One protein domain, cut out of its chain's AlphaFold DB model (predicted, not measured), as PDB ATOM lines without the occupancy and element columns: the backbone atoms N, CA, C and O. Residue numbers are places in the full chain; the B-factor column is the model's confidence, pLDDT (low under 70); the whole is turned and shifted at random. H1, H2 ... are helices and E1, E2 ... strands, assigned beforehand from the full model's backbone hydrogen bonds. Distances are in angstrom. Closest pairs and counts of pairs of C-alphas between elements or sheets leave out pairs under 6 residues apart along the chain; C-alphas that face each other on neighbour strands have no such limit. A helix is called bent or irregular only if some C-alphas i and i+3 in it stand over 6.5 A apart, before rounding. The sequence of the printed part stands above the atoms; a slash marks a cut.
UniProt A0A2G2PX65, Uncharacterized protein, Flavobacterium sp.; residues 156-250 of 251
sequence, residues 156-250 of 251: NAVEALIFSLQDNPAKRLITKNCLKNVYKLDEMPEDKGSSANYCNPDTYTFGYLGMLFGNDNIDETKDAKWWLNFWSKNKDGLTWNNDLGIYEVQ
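What this domain is: This is residues 156 to 250 of the 251 residues of an uncharacterized protein of Flavobacterium sp. (UniProt A0A2G2PX65). An elongated, mostly helical model: H1, H4 and H5 make the body, their centres forming a triangle, with H1 packed on both H4 and H5 while those two stay apart from each other; H2 with the short H3 packed on it makes one far end, and the small hairpin of E1 and E2 makes the other. The C-terminal part of H4 and the last residues of H5 come near the hairpin, chiefly at E2. The printed part has 95 residues, with five named helices and then two named strands along the chain, in the order H1, H2, H3, H4, H5, E1, E2; the sheet has the order E1, E2 and is antiparallel. The class is mostly helix. The whole is only just loose, close to compact, with a radius of gyration of the C-alphas of 15.1 A, and spans 47 by 25 by 21 A.

How they stand to each other: H1, residues 156 to 164, touches H4, residues 202 to 212; their closest C-alphas, those of Leu 161 and Thr 205, are 5.8 A apart. These two run opposite ways at a shallow tilt of 33 degrees, only just short of steep. H1 also touches H5, residues 224 to 237, where the closest C-alphas, those of Ile 162 and Trp 227, are 6.1 A apart. H1 and H5 run opposite ways at a shallow tilt of 21 degrees. H4 and H5 are apart. H2, residues 169 to 183, is apart from H1, H4 and H5. It touches H3, residues 195 to 199, with the closest C-alphas, those of Thr 175 and Cys 199, 5.0 A apart. H3 and H4 are close but not clearly touching, with the C-alphas of Asn 197 and Thr 203 closest at 6.9 A. E1, residues 238 to 241, and E2, residues 246 to 249, are antiparallel neighbours in a hairpin, at 138 degrees between their directions. N 241 and O 246 are 2.8 A apart and N 248 and O 239 are 2.9 A apart, both within hydrogen-bond range. The closest C-alphas of H4 and E2, those of Leu 212 and Ile 246, are 4.8 A apart; those of H5 and E2, Gly 237 and Val 249, are 5.6 A apart. Every O i to N i+4 pair is within hydrogen-bond range in H1, H2 and H4, against 8 of 10 in H5 and 0 of 1 in H3, where 2 of 2 O i to N i+3 pairs are within range.

Where its parts are: H1 begins at C-alpha 156 at (162.714, 152.420, 89.848) and is 12.1 A long to C-alpha 164. H2, residues 169 to 183, is 20.4 A long and ends at C-alpha 183 at (147.710, 125.057, 103.238). H3, residues 195 to 199, measures 8.1 A, and H4, residues 202 to 212, measures 15.1 A. H5, residues 224 to 237, is 20.3 A long and irregular, with C-alphas 233 and 236 8.0 A apart. E1, residues 238 to 241, is 9.6 A long, and E2, residues 246 to 249, is 10.3 A long and ends at C-alpha 249 at (174.825, 146.036, 81.562).

The domain as a whole: The two C-alphas farthest apart are those of Lys 184 and Gln 250, at 47.0 A. The first and last printed C-alphas, those of Asn 156 and Gln 250, are 18.1 A apart. The links from H2 to H3 and from H4 to H5 are long, with 11 residues each; the others are tight. The printed part has no cut. The mean pLDDT of the printed part is 92.7, and no printed residue is under 70.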
ATOM      1  N   ASN A 156     163.315 152.276  88.524       96.06
ATOM      2  CA  ASN A 156     162.714 152.420  89.848       96.06
ATOM      3  C   ASN A 156     161.978 151.140  90.286       96.06
ATOM      4  O   ASN A 156     162.079 150.705  91.430       96.06
ATOM      5  N   ALA A 157     161.268 150.492  89.359       96.81
ATOM      6  CA  ALA A 157     160.632 149.207  89.619       96.81
ATOM      7  C   ALA A 157     161.669 148.093  89.833       96.81
ATOM      8  O   ALA A 157     161.516 147.304  90.762       96.81
ATOM      9  N   VAL A 158     162.752 148.057  89.044       97.50
ATOM     10  CA  VAL A 158     163.871 147.115  89.252       97.50
ATOM     11  C   VAL A 158     164.455 147.274  90.657       97.50
ATOM     12  O   VAL A 158     164.597 146.285  91.377       97.50
ATOM     13  N   GLU A 159     164.741 148.508  91.075       97.94
ATOM     14  CA  GLU A 159     165.239 148.800  92.419       97.94
ATOM     15  C   GLU A 159     164.263 148.308  93.490       97.94
ATOM     16  O   GLU A 159     164.646 147.549  94.379       97.94
ATOM     17  N   ALA A 160     162.983 148.664  93.368       97.75
ATOM     18  CA  ALA A 160     161.943 148.243  94.296       97.75
ATOM     19  C   ALA A 160     161.824 146.717  94.403       97.75
ATOM     20  O   ALA A 160     161.705 146.189  95.508       97.75
ATOM     21  N   LEU A 161     161.900 145.993  93.284       97.31
ATOM     22  CA  LEU A 161     161.898 144.531  93.268       97.31
ATOM     23  C   LEU A 161     163.103 143.978  94.045       97.31
ATOM     24  O   LEU A 161     162.928 143.140  94.929       97.31
ATOM     25  N   ILE A 162     164.310 144.493  93.801       97.31
ATOM     26  CA  ILE A 162     165.540 144.045  94.477       97.31
ATOM     27  C   ILE A 162     165.507 144.346  95.981       97.31
ATOM     28  O   ILE A 162     165.878 143.496  96.797       97.31
ATOM     29  N   PHE A 163     165.020 145.525  96.369       96.75
ATOM     30  CA  PHE A 163     164.810 145.879  97.773       96.75
ATOM     31  C   PHE A 163     163.725 145.008  98.419       96.75
ATOM     32  O   PHE A 163     163.872 144.604  99.573       96.75
ATOM     33  N   SER A 164     162.680 144.637  97.675       96.06
ATOM     34  CA  SER A 164     161.612 143.782  98.199       96.06
ATOM     35  C   SER A 164     162.080 142.367  98.547       96.06
ATOM     36  O   SER A 164     161.514 141.770  99.461       96.06
ATOM     37  N   LEU A 165     163.133 141.851  97.892       95.56
ATOM     38  CA  LEU A 165     163.721 140.535  98.186       95.56
ATOM     39  C   LEU A 165     164.408 140.461  99.553       95.56
ATOM     40  O   LEU A 165     164.582 139.365 100.084       95.56
ATOM     41  N   GLN A 166     164.811 141.593 100.130       94.94
ATOM     42  CA  GLN A 166     165.566 141.594 101.382       94.94
ATOM     43  C   GLN A 166     164.728 141.047 102.552       94.94
ATOM     44  O   GLN A 166     163.491 141.018 102.507       94.94
ATOM     45  N   ASP A 167     165.406 140.568 103.603       92.56
ATOM     46  CA  ASP A 167     164.725 139.992 104.767       92.56
ATOM     47  C   ASP A 167     163.792 141.024 105.412       92.56
ATOM     48  O   ASP A 167     164.184 142.151 105.716       92.56
ATOM     49  N   ASN A 168     162.540 140.627 105.630       93.19
ATOM     50  CA  ASN A 168     161.518 141.498 106.186       93.19
ATOM     51  C   ASN A 168     160.620 140.696 107.147       93.19
ATOM     52  O   ASN A 168     159.916 139.777 106.713       93.19
ATOM     53  N   PRO A 169     160.590 141.036 108.451       93.31
ATOM     54  CA  PRO A 169     159.791 140.314 109.440       93.31
ATOM     55  C   PRO A 169     158.289 140.273 109.130       93.31
ATOM     56  O   PRO A 169     157.645 139.253 109.371       93.31
ATOM     57  N   ALA A 170     157.731 141.353 108.579       92.25
ATOM     58  CA  ALA A 170     156.319 141.414 108.220       92.25
ATOM     59  C   ALA A 170     156.014 140.537 106.996       92.25
ATOM     60  O   ALA A 170     155.020 139.812 107.005       92.25
ATOM     61  N   LYS A 171     156.912 140.498 106.001       92.50
ATOM     62  CA  LYS A 171     156.822 139.560 104.868       92.50
ATOM     63  C   LYS A 171     156.856 138.102 105.345       92.50
ATOM     64  O   LYS A 171     155.982 137.321 104.977       92.50
ATOM     65  N   ARG A 172     157.772 137.749 106.262       93.00
ATOM     66  CA  ARG A 172     157.818 136.405 106.881       93.00
ATOM     67  C   ARG A 172     156.516 136.045 107.594       93.00
ATOM     68  O   ARG A 172     156.044 134.915 107.484       93.00
ATOM     69  N   LEU A 173     155.924 136.999 108.314       93.75
ATOM     70  CA  LEU A 173     154.648 136.794 108.994       93.75
ATOM     71  C   LEU A 173     153.503 136.548 107.999       93.75
ATOM     72  O   LEU A 173     152.691 135.654 108.229       93.75
ATOM     73  N   ILE A 174     153.456 137.291 106.888       91.62
ATOM     74  CA  ILE A 174     152.480 137.082 105.806       91.62
ATOM     75  C   ILE A 174     152.609 135.663 105.243       91.62
ATOM     76  O   ILE A 174     151.610 134.943 105.179       91.62
ATOM     77  N   THR A 175     153.827 135.225 104.914       93.62
ATOM     78  CA  THR A 175     154.076 133.874 104.397       93.62
ATOM     79  C   THR A 175     153.664 132.800 105.398       93.62
ATOM     80  O   THR A 175     152.900 131.904 105.041       93.62
ATOM     81  N   LYS A 176     154.069 132.920 106.669       95.62
ATOM     82  CA  LYS A 176     153.687 131.972 107.728       95.62
ATOM     83  C   LYS A 176     152.171 131.889 107.910       95.62
ATOM     84  O   LYS A 176     151.616 130.797 108.022       95.62
ATOM     85  N   ASN A 177     151.488 133.032 107.915       95.31
ATOM     86  CA  ASN A 177     150.033 133.076 108.039       95.31
ATOM     87  C   ASN A 177     149.342 132.435 106.831       95.31
ATOM     88  O   ASN A 177     148.364 131.712 107.009       95.31
ATOM     89  N   CYS A 178     149.846 132.665 105.618       94.62
ATOM     90  CA  CYS A 178     149.331 132.029 104.409       94.62
ATOM     91  C   CYS A 178     149.489 130.502 104.467       94.62
ATOM     92  O   CYS A 178     148.497 129.789 104.310       94.62
ATOM     93  N   LEU A 179     150.687 130.001 104.787       96.50
ATOM     94  CA  LEU A 179     150.964 128.565 104.908       96.50
ATOM     95  C   LEU A 179     150.035 127.895 105.922       96.50
ATOM     96  O   LEU A 179     149.347 126.922 105.599       96.50
ATOM     97  N   LYS A 180     149.923 128.479 107.117       97.44
ATOM     98  CA  LYS A 180     149.095 127.934 108.193       97.44
ATOM     99  C   LYS A 180     147.605 127.962 107.862       97.44
ATOM    100  O   LYS A 180     146.888 126.998 108.128       97.44
ATOM    101  N   ASN A 181     147.110 129.064 107.301       96.81
ATOM    102  CA  ASN A 181     145.671 129.256 107.127       96.81
ATOM    103  C   ASN A 181     145.134 128.591 105.859       96.81
ATOM    104  O   ASN A 181     144.052 128.002 105.916       96.81
ATOM    105  N   VAL A 182     145.883 128.664 104.756       95.69
ATOM    106  CA  VAL A 182     145.466 128.162 103.438       95.69
ATOM    107  C   VAL A 182     145.874 126.704 103.255       95.69
ATOM    108  O   VAL A 182     145.032 125.885 102.903       95.69
ATOM    109  N   TYR A 183     147.133 126.369 103.549       95.50
ATOM    110  CA  TYR A 183     147.710 125.057 103.238       95.50
ATOM    111  C   TYR A 183     147.814 124.113 104.440       95.50
ATOM    112  O   TYR A 183     148.088 122.933 104.257       95.50
ATOM    113  N   LYS A 184     147.557 124.607 105.661       96.62
ATOM    114  CA  LYS A 184     147.716 123.862 106.925       96.62
ATOM    115  C   LYS A 184     149.149 123.359 107.144       96.62
ATOM    116  O   LYS A 184     149.350 122.282 107.693       96.62
ATOM    117  N   LEU A 185     150.126 124.162 106.728       96.25
ATOM    118  CA  LEU A 185     151.556 123.887 106.867       96.25
ATOM    119  C   LEU A 185     152.201 124.864 107.854       96.25
ATOM    120  O   LEU A 185     151.833 126.040 107.889       96.25
ATOM    121  N   ASP A 186     153.178 124.387 108.620       93.81
ATOM    122  CA  ASP A 186     153.978 125.233 109.516       93.81
ATOM    123  C   ASP A 186     155.193 125.857 108.808       93.81
ATOM    124  O   ASP A 186     155.608 126.965 109.157       93.81
ATOM    125  N   GLU A 187     155.716 125.179 107.782       94.25
ATOM    126  CA  GLU A 187     156.898 125.572 107.011       94.25
ATOM    127  C   GLU A 187     156.656 125.421 105.503       94.25
ATOM    128  O   GLU A 187     155.709 124.760 105.066       94.25
ATOM    129  N   MET A 188     157.491 126.085 104.698       92.50
ATOM    130  CA  MET A 188     157.413 125.988 103.242       92.50
ATOM    131  C   MET A 188     157.873 124.590 102.795       92.50
ATOM    132  O   MET A 188     158.939 124.160 103.233       92.50
ATOM    133  N   PRO A 189     157.123 123.883 101.929       91.69
ATOM    134  CA  PRO A 189     157.566 122.604 101.384       91.69
ATOM    135  C   PRO A 189     158.879 122.722 100.606       91.69
ATOM    136  O   PRO A 189     159.100 123.708  99.909       91.69
ATOM    137  N   GLU A 190     159.703 121.673 100.649       88.00
ATOM    138  CA  GLU A 190     160.896 121.566  99.794       88.00
ATOM    139  C   GLU A 190     160.537 121.381  98.308       88.00
ATOM    140  O   GLU A 190     161.310 121.752  97.423       88.00
ATOM    141  N   ASP A 191     159.353 120.823  98.022       88.56
ATOM    142  CA  ASP A 191     158.848 120.664  96.660       88.56
ATOM    143  C   ASP A 191     158.550 122.026  96.009       88.56
ATOM    144  O   ASP A 191     157.572 122.713  96.328       88.56
ATOM    145  N   LYS A 192     159.377 122.389  95.026       78.12
ATOM    146  CA  LYS A 192     159.266 123.630  94.244       78.12
ATOM    147  C   LYS A 192     158.018 123.677  93.360       78.12
ATOM    148  O   LYS A 192     157.556 124.766  93.026       78.12
ATOM    149  N   GLY A 193     157.435 122.526  93.018       82.75
ATOM    150  CA  GLY A 193     156.156 122.441  92.309       82.75
ATOM    151  C   GLY A 193     154.943 122.733  93.196       82.75
ATOM    152  O   GLY A 193     153.835 122.916  92.688       82.75
ATOM    153  N   SER A 194     155.132 122.807  94.517       90.44
ATOM    154  CA  SER A 194     154.042 123.040  95.454       90.44
ATOM    155  C   SER A 194     153.403 124.409  95.253       90.44
ATOM    156  O   SER A 194     154.060 125.452  95.254       90.44
ATOM    157  N   SER A 195     152.071 124.428  95.190       91.38
ATOM    158  CA  SER A 195     151.312 125.683  95.171       91.38
ATOM    159  C   SER A 195     151.486 126.510  96.453       91.38
ATOM    160  O   SER A 195     151.242 127.715  96.433       91.38
ATOM    161  N   ALA A 196     151.975 125.916  97.548       93.06
ATOM    162  CA  ALA A 196     152.313 126.645  98.770       93.06
ATOM    163  C   ALA A 196     153.410 127.706  98.547       93.06
ATOM    164  O   ALA A 196     153.433 128.708  99.263       93.06
ATOM    165  N   ASN A 197     154.246 127.568  97.507       89.31
ATOM    166  CA  ASN A 197     155.275 128.552  97.150       89.31
ATOM    167  C   ASN A 197     154.696 129.932  96.796       89.31
ATOM    168  O   ASN A 197     155.369 130.950  96.962       89.31
ATOM    169  N   TYR A 198     153.419 130.005  96.403       88.38
ATOM    170  CA  TYR A 198     152.721 131.276  96.181       88.38
ATOM    171  C   TYR A 198     152.386 132.034  97.478       88.38
ATOM    172  O   TYR A 198     151.962 133.189  97.407       88.38
ATOM    173  N   CYS A 199     152.588 131.426  98.654       91.62
ATOM    174  CA  CYS A 199     152.566 132.135  99.935       91.62
ATOM    175  C   CYS A 199     153.807 133.008 100.159       91.62
ATOM    176  O   CYS A 199     153.775 133.876 101.035       91.62
ATOM    177  N   ASN A 200     154.900 132.780  99.424       90.94
ATOM    178  CA  ASN A 200     156.066 133.651  99.457       90.94
ATOM    179  C   ASN A 200     155.947 134.718  98.354       90.94
ATOM    180  O   ASN A 200     155.984 134.365  97.173       90.94
ATOM    181  N   PRO A 201     155.833 136.014  98.705       88.81
ATOM    182  CA  PRO A 201     155.835 137.092  97.720       88.81
ATOM    183  C   PRO A 201     157.055 137.104  96.796       88.81
ATOM    184  O   PRO A 201     156.932 137.487  95.633       88.81
ATOM    185  N   ASP A 202     158.210 136.636  97.279       91.38
ATOM    186  CA  ASP A 202     159.467 136.683  96.523       91.38
ATOM    187  C   ASP A 202     159.440 135.791  95.277       91.38
ATOM    188  O   ASP A 202     160.155 136.066  94.317       91.38
ATOM    189  N   THR A 203     158.562 134.782  95.241       88.94
ATOM    190  CA  THR A 203     158.328 133.947  94.052       88.94
ATOM    191  C   THR A 203     157.992 134.805  92.827       88.94
ATOM    192  O   THR A 203     158.505 134.559  91.737       88.94
ATOM    193  N   TYR A 204     157.181 135.853  93.001       89.06
ATOM    194  CA  TYR A 204     156.845 136.785  91.921       89.06
ATOM    195  C   TYR A 204     158.022 137.698  91.587       89.06
ATOM    196  O   TYR A 204     158.327 137.912  90.417       89.06
ATOM    197  N   THR A 205     158.705 138.210  92.611       93.12
ATOM    198  CA  THR A 205     159.836 139.125  92.452       93.12
ATOM    199  C   THR A 205     160.974 138.499  91.650       93.12
ATOM    200  O   THR A 205     161.478 139.131  90.723       93.12
ATOM    201  N   PHE A 206     161.342 137.247  91.938       92.25
ATOM    202  CA  PHE A 206     162.339 136.525  91.145       92.25
ATOM    203  C   PHE A 206     161.890 136.329  89.698       92.25
ATOM    204  O   PHE A 206     162.695 136.518  88.790       92.25
ATOM    205  N   GLY A 207     160.611 136.014  89.472       90.88
ATOM    206  CA  GLY A 207     160.050 135.922  88.125       90.88
ATOM    207  C   GLY A 207     160.160 137.241  87.355       90.88
ATOM    208  O   GLY A 207     160.624 137.249  86.218       90.88
ATOM    209  N   TYR A 208     159.803 138.366  87.979       93.81
ATOM    210  CA  TYR A 208     159.900 139.691  87.360       93.81
ATOM    211  C   TYR A 208     161.340 140.101  87.058       93.81
ATOM    212  O   TYR A 208     161.619 140.572  85.959       93.81
ATOM    213  N   LEU A 209     162.272 139.872  87.983       95.06
ATOM    214  CA  LEU A 209     163.691 140.126  87.731       95.06
ATOM    215  C   LEU A 209     164.240 139.211  86.628       95.06
ATOM    216  O   LEU A 209     164.990 139.667  85.774       95.06
ATOM    217  N   GLY A 210     163.822 137.945  86.584       93.38
ATOM    218  CA  GLY A 210     164.147 137.041  85.484       93.38
ATOM    219  C   GLY A 210     163.704 137.601  84.131       93.38
ATOM    220  O   GLY A 210     164.524 137.737  83.221       93.38
ATOM    221  N   MET A 211     162.441 138.034  84.031       92.94
ATOM    222  CA  MET A 211     161.894 138.664  82.824       92.94
ATOM    223  C   MET A 211     162.688 139.898  82.397       92.94
ATOM    224  O   MET A 211     162.977 140.039  81.216       92.94
ATOM    225  N   LEU A 212     163.055 140.766  83.343       95.56
ATOM    226  CA  LEU A 212     163.750 142.026  83.069       95.56
ATOM    227  C   LEU A 212     165.221 141.847  82.678       95.56
ATOM    228  O   LEU A 212     165.811 142.782  82.153       95.56
ATOM    229  N   PHE A 213     165.814 140.672  82.907       95.00
ATOM    230  CA  PHE A 213     167.225 140.380  82.620       95.00
ATOM    231  C   PHE A 213     167.409 139.121  81.755       95.00
ATOM    232  O   PHE A 213     168.448 138.462  81.826       95.00
ATOM    233  N   GLY A 214     166.391 138.756  80.966       90.12
ATOM    234  CA  GLY A 214     166.468 137.681  79.968       90.12
ATOM    235  C   GLY A 214     166.644 136.265  80.531       90.12
ATOM    236  O   GLY A 214     167.076 135.375  79.805       90.12
ATOM    237  N   ASN A 215     166.330 136.038  81.810       85.69
ATOM    238  CA  ASN A 215     166.367 134.719  82.441       85.69
ATOM    239  C   ASN A 215     164.936 134.236  82.693       85.69
ATOM    240  O   ASN A 215     164.323 134.588  83.697       85.69
ATOM    241  N   ASP A 216     164.405 133.406  81.795       70.06
ATOM    242  CA  ASP A 216     163.029 132.900  81.919       70.06
ATOM    243  C   ASP A 216     162.849 131.895  83.076       70.06
ATOM    244  O   ASP A 216     161.724 131.641  83.502       70.06
ATOM    245  N   ASN A 217     163.948 131.356  83.620       75.50
ATOM    246  CA  ASN A 217     163.949 130.455  84.773       75.50
ATOM    247  C   ASN A 217     164.576 131.126  86.003       75.50
ATOM    248  O   ASN A 217     165.538 131.887  85.885       75.50
ATOM    249  N   ILE A 218     164.062 130.787  87.191       75.56
ATOM    250  CA  ILE A 218     164.644 131.222  88.466       75.56
ATOM    251  C   ILE A 218     166.043 130.610  88.599       75.56
ATOM    252  O   ILE A 218     166.203 129.392  88.627       75.56
ATOM    253  N   ASP A 219     167.048 131.474  88.693       80.38
ATOM    254  CA  ASP A 219     168.433 131.096  88.952       80.38
ATOM    255  C   ASP A 219     168.682 131.098  90.463       80.38
ATOM    256  O   ASP A 219     168.786 132.149  91.096       80.38
ATOM    257  N   GLU A 220     168.774 129.907  91.047       78.69
ATOM    258  CA  GLU A 220     168.932 129.710  92.494       78.69
ATOM    259  C   GLU A 220     170.266 130.229  93.038       78.69
ATOM    260  O   GLU A 220     170.412 130.409  94.245       78.69
ATOM    261  N   THR A 221     171.234 130.513  92.162       84.56
ATOM    262  CA  THR A 221     172.494 131.148  92.562       84.56
ATOM    263  C   THR A 221     172.337 132.653  92.808       84.56
ATOM    264  O   THR A 221     173.203 133.270  93.432       84.56
ATOM    265  N   LYS A 222     171.223 133.249  92.361       90.62
ATOM    266  CA  LYS A 222     170.919 134.681  92.466       90.62
ATOM    267  C   LYS A 222     169.950 134.959  93.612       90.62
ATOM    268  O   LYS A 222     168.794 135.329  93.402       90.62
ATOM    269  N   ASP A 223     170.435 134.790  94.836       92.44
ATOM    270  CA  ASP A 223     169.679 135.117  96.045       92.44
ATOM    271  C   ASP A 223     169.496 136.641  96.247       92.44
ATOM    272  O   ASP A 223     169.974 137.479  95.475       92.44
ATOM    273  N   ALA A 224     168.797 137.028  97.321       94.19
ATOM    274  CA  ALA A 224     168.556 138.435  97.650       94.19
ATOM    275  C   ALA A 224     169.853 139.260  97.798       94.19
ATOM    276  O   ALA A 224     169.881 140.436  97.424       94.19
ATOM    277  N   LYS A 225     170.938 138.656  98.311       96.12
ATOM    278  CA  LYS A 225     172.240 139.325  98.470       96.12
ATOM    279  C   LYS A 225     172.929 139.504  97.126       96.12
ATOM    280  O   LYS A 225     173.528 140.552  96.884       96.12
ATOM    281  N   TRP A 226     172.853 138.503  96.256       96.81
ATOM    282  CA  TRP A 226     173.374 138.580  94.902       96.81
ATOM    283  C   TRP A 226     172.721 139.730  94.137       96.81
ATOM    284  O   TRP A 226     173.439 140.571  93.599       96.81
ATOM    285  N   TRP A 227     171.386 139.836  94.163       96.75
ATOM    286  CA  TRP A 227     170.658 140.908  93.473       96.75
ATOM    287  C   TRP A 227     171.013 142.295  94.000       96.75
ATOM    288  O   TRP A 227     171.232 143.215  93.212       96.75
ATOM    289  N   LEU A 228     171.150 142.446  95.320       97.25
ATOM    290  CA  LEU A 228     171.571 143.711  95.920       97.25
ATOM    291  C   LEU A 228     173.000 144.100  95.504       97.25
ATOM    292  O   LEU A 228     173.267 145.260  95.175       97.25
ATOM    293  N   ASN A 229     173.917 143.129  95.475       97.69
ATOM    294  CA  ASN A 229     175.290 143.335  95.011       97.69
ATOM    295  C   ASN A 229     175.345 143.665  93.515       97.69
ATOM    296  O   ASN A 229     176.129 144.522  93.107       97.69
ATOM    297  N   PHE A 230     174.528 142.995  92.701       96.31
ATOM    298  CA  PHE A 230     174.388 143.269  91.277       96.31
ATOM    299  C   PHE A 230     173.897 144.701  91.046       96.31
ATOM    300  O   PHE A 230     174.550 145.446  90.316       96.31
ATOM    301  N   TRP A 231     172.815 145.112  91.716       97.06
ATOM    302  CA  TRP A 231     172.272 146.469  91.625       97.06
ATOM    303  C   TRP A 231     173.319 147.521  91.982       97.06
ATOM    304  O   TRP A 231     173.603 148.419  91.194       97.06
ATOM    305  N   SER A 232     173.964 147.354  93.137       96.50
ATOM    306  CA  SER A 232     174.943 148.313  93.659       96.50
ATOM    307  C   SER A 232     176.135 148.533  92.724       96.50
ATOM    308  O   SER A 232     176.715 149.613  92.726       96.50
ATOM    309  N   LYS A 233     176.511 147.515  91.940       96.81
ATOM    310  CA  LYS A 233     177.639 147.583  91.004       96.81
ATOM    311  C   LYS A 233     177.258 148.106  89.623       96.81
ATOM    312  O   LYS A 233     178.096 148.724  88.983       96.81
ATOM    313  N   ASN A 234     176.045 147.813  89.152       96.62
ATOM    314  CA  ASN A 234     175.708 147.954  87.734       96.62
ATOM    315  C   ASN A 234     174.627 148.997  87.438       96.62
ATOM    316  O   ASN A 234     174.476 149.345  86.274       96.62
ATOM    317  N   LYS A 235     173.880 149.495  88.438       95.94
ATOM    318  CA  LYS A 235     172.681 150.329  88.213       95.94
ATOM    319  C   LYS A 235     172.895 151.523  87.278       95.94
ATOM    320  O   LYS A 235     172.022 151.810  86.468       95.94
ATOM    321  N   ASP A 236     174.057 152.172  87.348       95.06
ATOM    322  CA  ASP A 236     174.362 153.365  86.549       95.06
ATOM    323  C   ASP A 236     174.706 153.027  85.085       95.06
ATOM    324  O   ASP A 236     174.666 153.899  84.223       95.06
ATOM    325  N   GLY A 237     175.032 151.761  84.800       95.12
ATOM    326  CA  GLY A 237     175.326 151.241  83.463       95.12
ATOM    327  C   GLY A 237     174.206 150.379  82.877       95.12
ATOM    328  O   GLY A 237     174.426 149.727  81.861       95.12
ATOM    329  N   LEU A 238     173.031 150.318  83.513       96.56
ATOM    330  CA  LEU A 238     171.898 149.559  82.986       96.56
ATOM    331  C   LEU A 238     171.209 150.323  81.856       96.56
ATOM    332  O   LEU A 238     170.768 151.458  82.033       96.56
ATOM    333  N   THR A 239     171.040 149.663  80.713       96.06
ATOM    334  CA  THR A 239     170.299 150.198  79.567       96.06
ATOM    335  C   THR A 239     169.218 149.246  79.099       96.06
ATOM    336  O   THR A 239     169.424 148.035  79.071       96.06
ATOM    337  N   TRP A 240     168.070 149.806  78.719       96.81
ATOM    338  CA  TRP A 240     166.975 149.048  78.126       96.81
ATOM    339  C   TRP A 240     167.304 148.695  76.672       96.81
ATOM    340  O   TRP A 240     167.632 149.578  75.878       96.81
ATOM    341  N   ASN A 241     167.220 147.413  76.330       96.44
ATOM    342  CA  ASN A 241     167.326 146.922  74.966       96.44
ATOM    343  C   ASN A 241     165.918 146.854  74.357       96.44
ATOM    344  O   ASN A 241     165.132 145.975  74.714       96.44
ATOM    345  N   ASN A 242     165.607 147.773  73.436       95.44
ATOM    346  CA  ASN A 242     164.297 147.845  72.781       95.44
ATOM    347  C   ASN A 242     163.959 146.586  71.974       95.44
ATOM    348  O   ASN A 242     162.792 146.221  71.911       95.44
ATOM    349  N   ASP A 243     164.941 145.913  71.373       95.12
ATOM    350  CA  ASP A 243     164.693 144.729  70.542       95.12
ATOM    351  C   ASP A 243     164.334 143.512  71.400       95.12
ATOM    352  O   ASP A 243     163.466 142.717  71.038       95.12
ATOM    353  N   LEU A 244     164.996 143.372  72.551       95.00
ATOM    354  CA  LEU A 244     164.831 142.224  73.442       95.00
ATOM    355  C   LEU A 244     163.800 142.452  74.556       95.00
ATOM    356  O   LEU A 244     163.315 141.481  75.134       95.00
ATOM    357  N   GLY A 245     163.472 143.706  74.875       95.88
ATOM    358  CA  GLY A 245     162.564 144.053  75.968       95.88
ATOM    359  C   GLY A 245     163.125 143.720  77.357       95.88
ATOM    360  O   GLY A 245     162.372 143.288  78.233       95.88
ATOM    361  N   ILE A 246     164.445 143.860  77.540       96.69
ATOM    362  CA  ILE A 246     165.176 143.544  78.780       96.69
ATOM    363  C   ILE A 246     166.271 144.582  79.056       96.69
ATOM    364  O   ILE A 246     166.649 145.355  78.177       96.69
ATOM    365  N   TYR A 247     166.824 144.570  80.266       96.88
ATOM    366  CA  TYR A 247     168.006 145.342  80.633       96.88
ATOM    367  C   TYR A 247     169.308 144.602  80.329       96.88
ATOM    368  O   TYR A 247     169.456 143.410  80.601       96.88
ATOM    369  N   GLU A 248     170.293 145.367  79.873       95.88
ATOM    370  CA  GLU A 248     171.677 144.941  79.695       95.88
ATOM    371  C   GLU A 248     172.613 145.832  80.515       95.88
ATOM    372  O   GLU A 248     172.340 147.013  80.733       95.88
ATOM    373  N   VAL A 249     173.730 145.262  80.967       93.38
ATOM    374  CA  VAL A 249     174.825 146.036  81.562       93.38
ATOM    375  C   VAL A 249     175.714 146.521  80.423       93.38
ATOM    376  O   VAL A 249     176.244 145.697  79.673       93.38
ATOM    377  N   GLN A 250     175.886 147.836  80.295       83.81
ATOM    378  CA  GLN A 250     176.856 148.407  79.365       83.81
ATOM    379  C   GLN A 250     178.249 147.836  79.650       83.81
ATOM    380  O   GLN A 250     178.710 147.834  80.792       83.81
TER     381      GLN A 250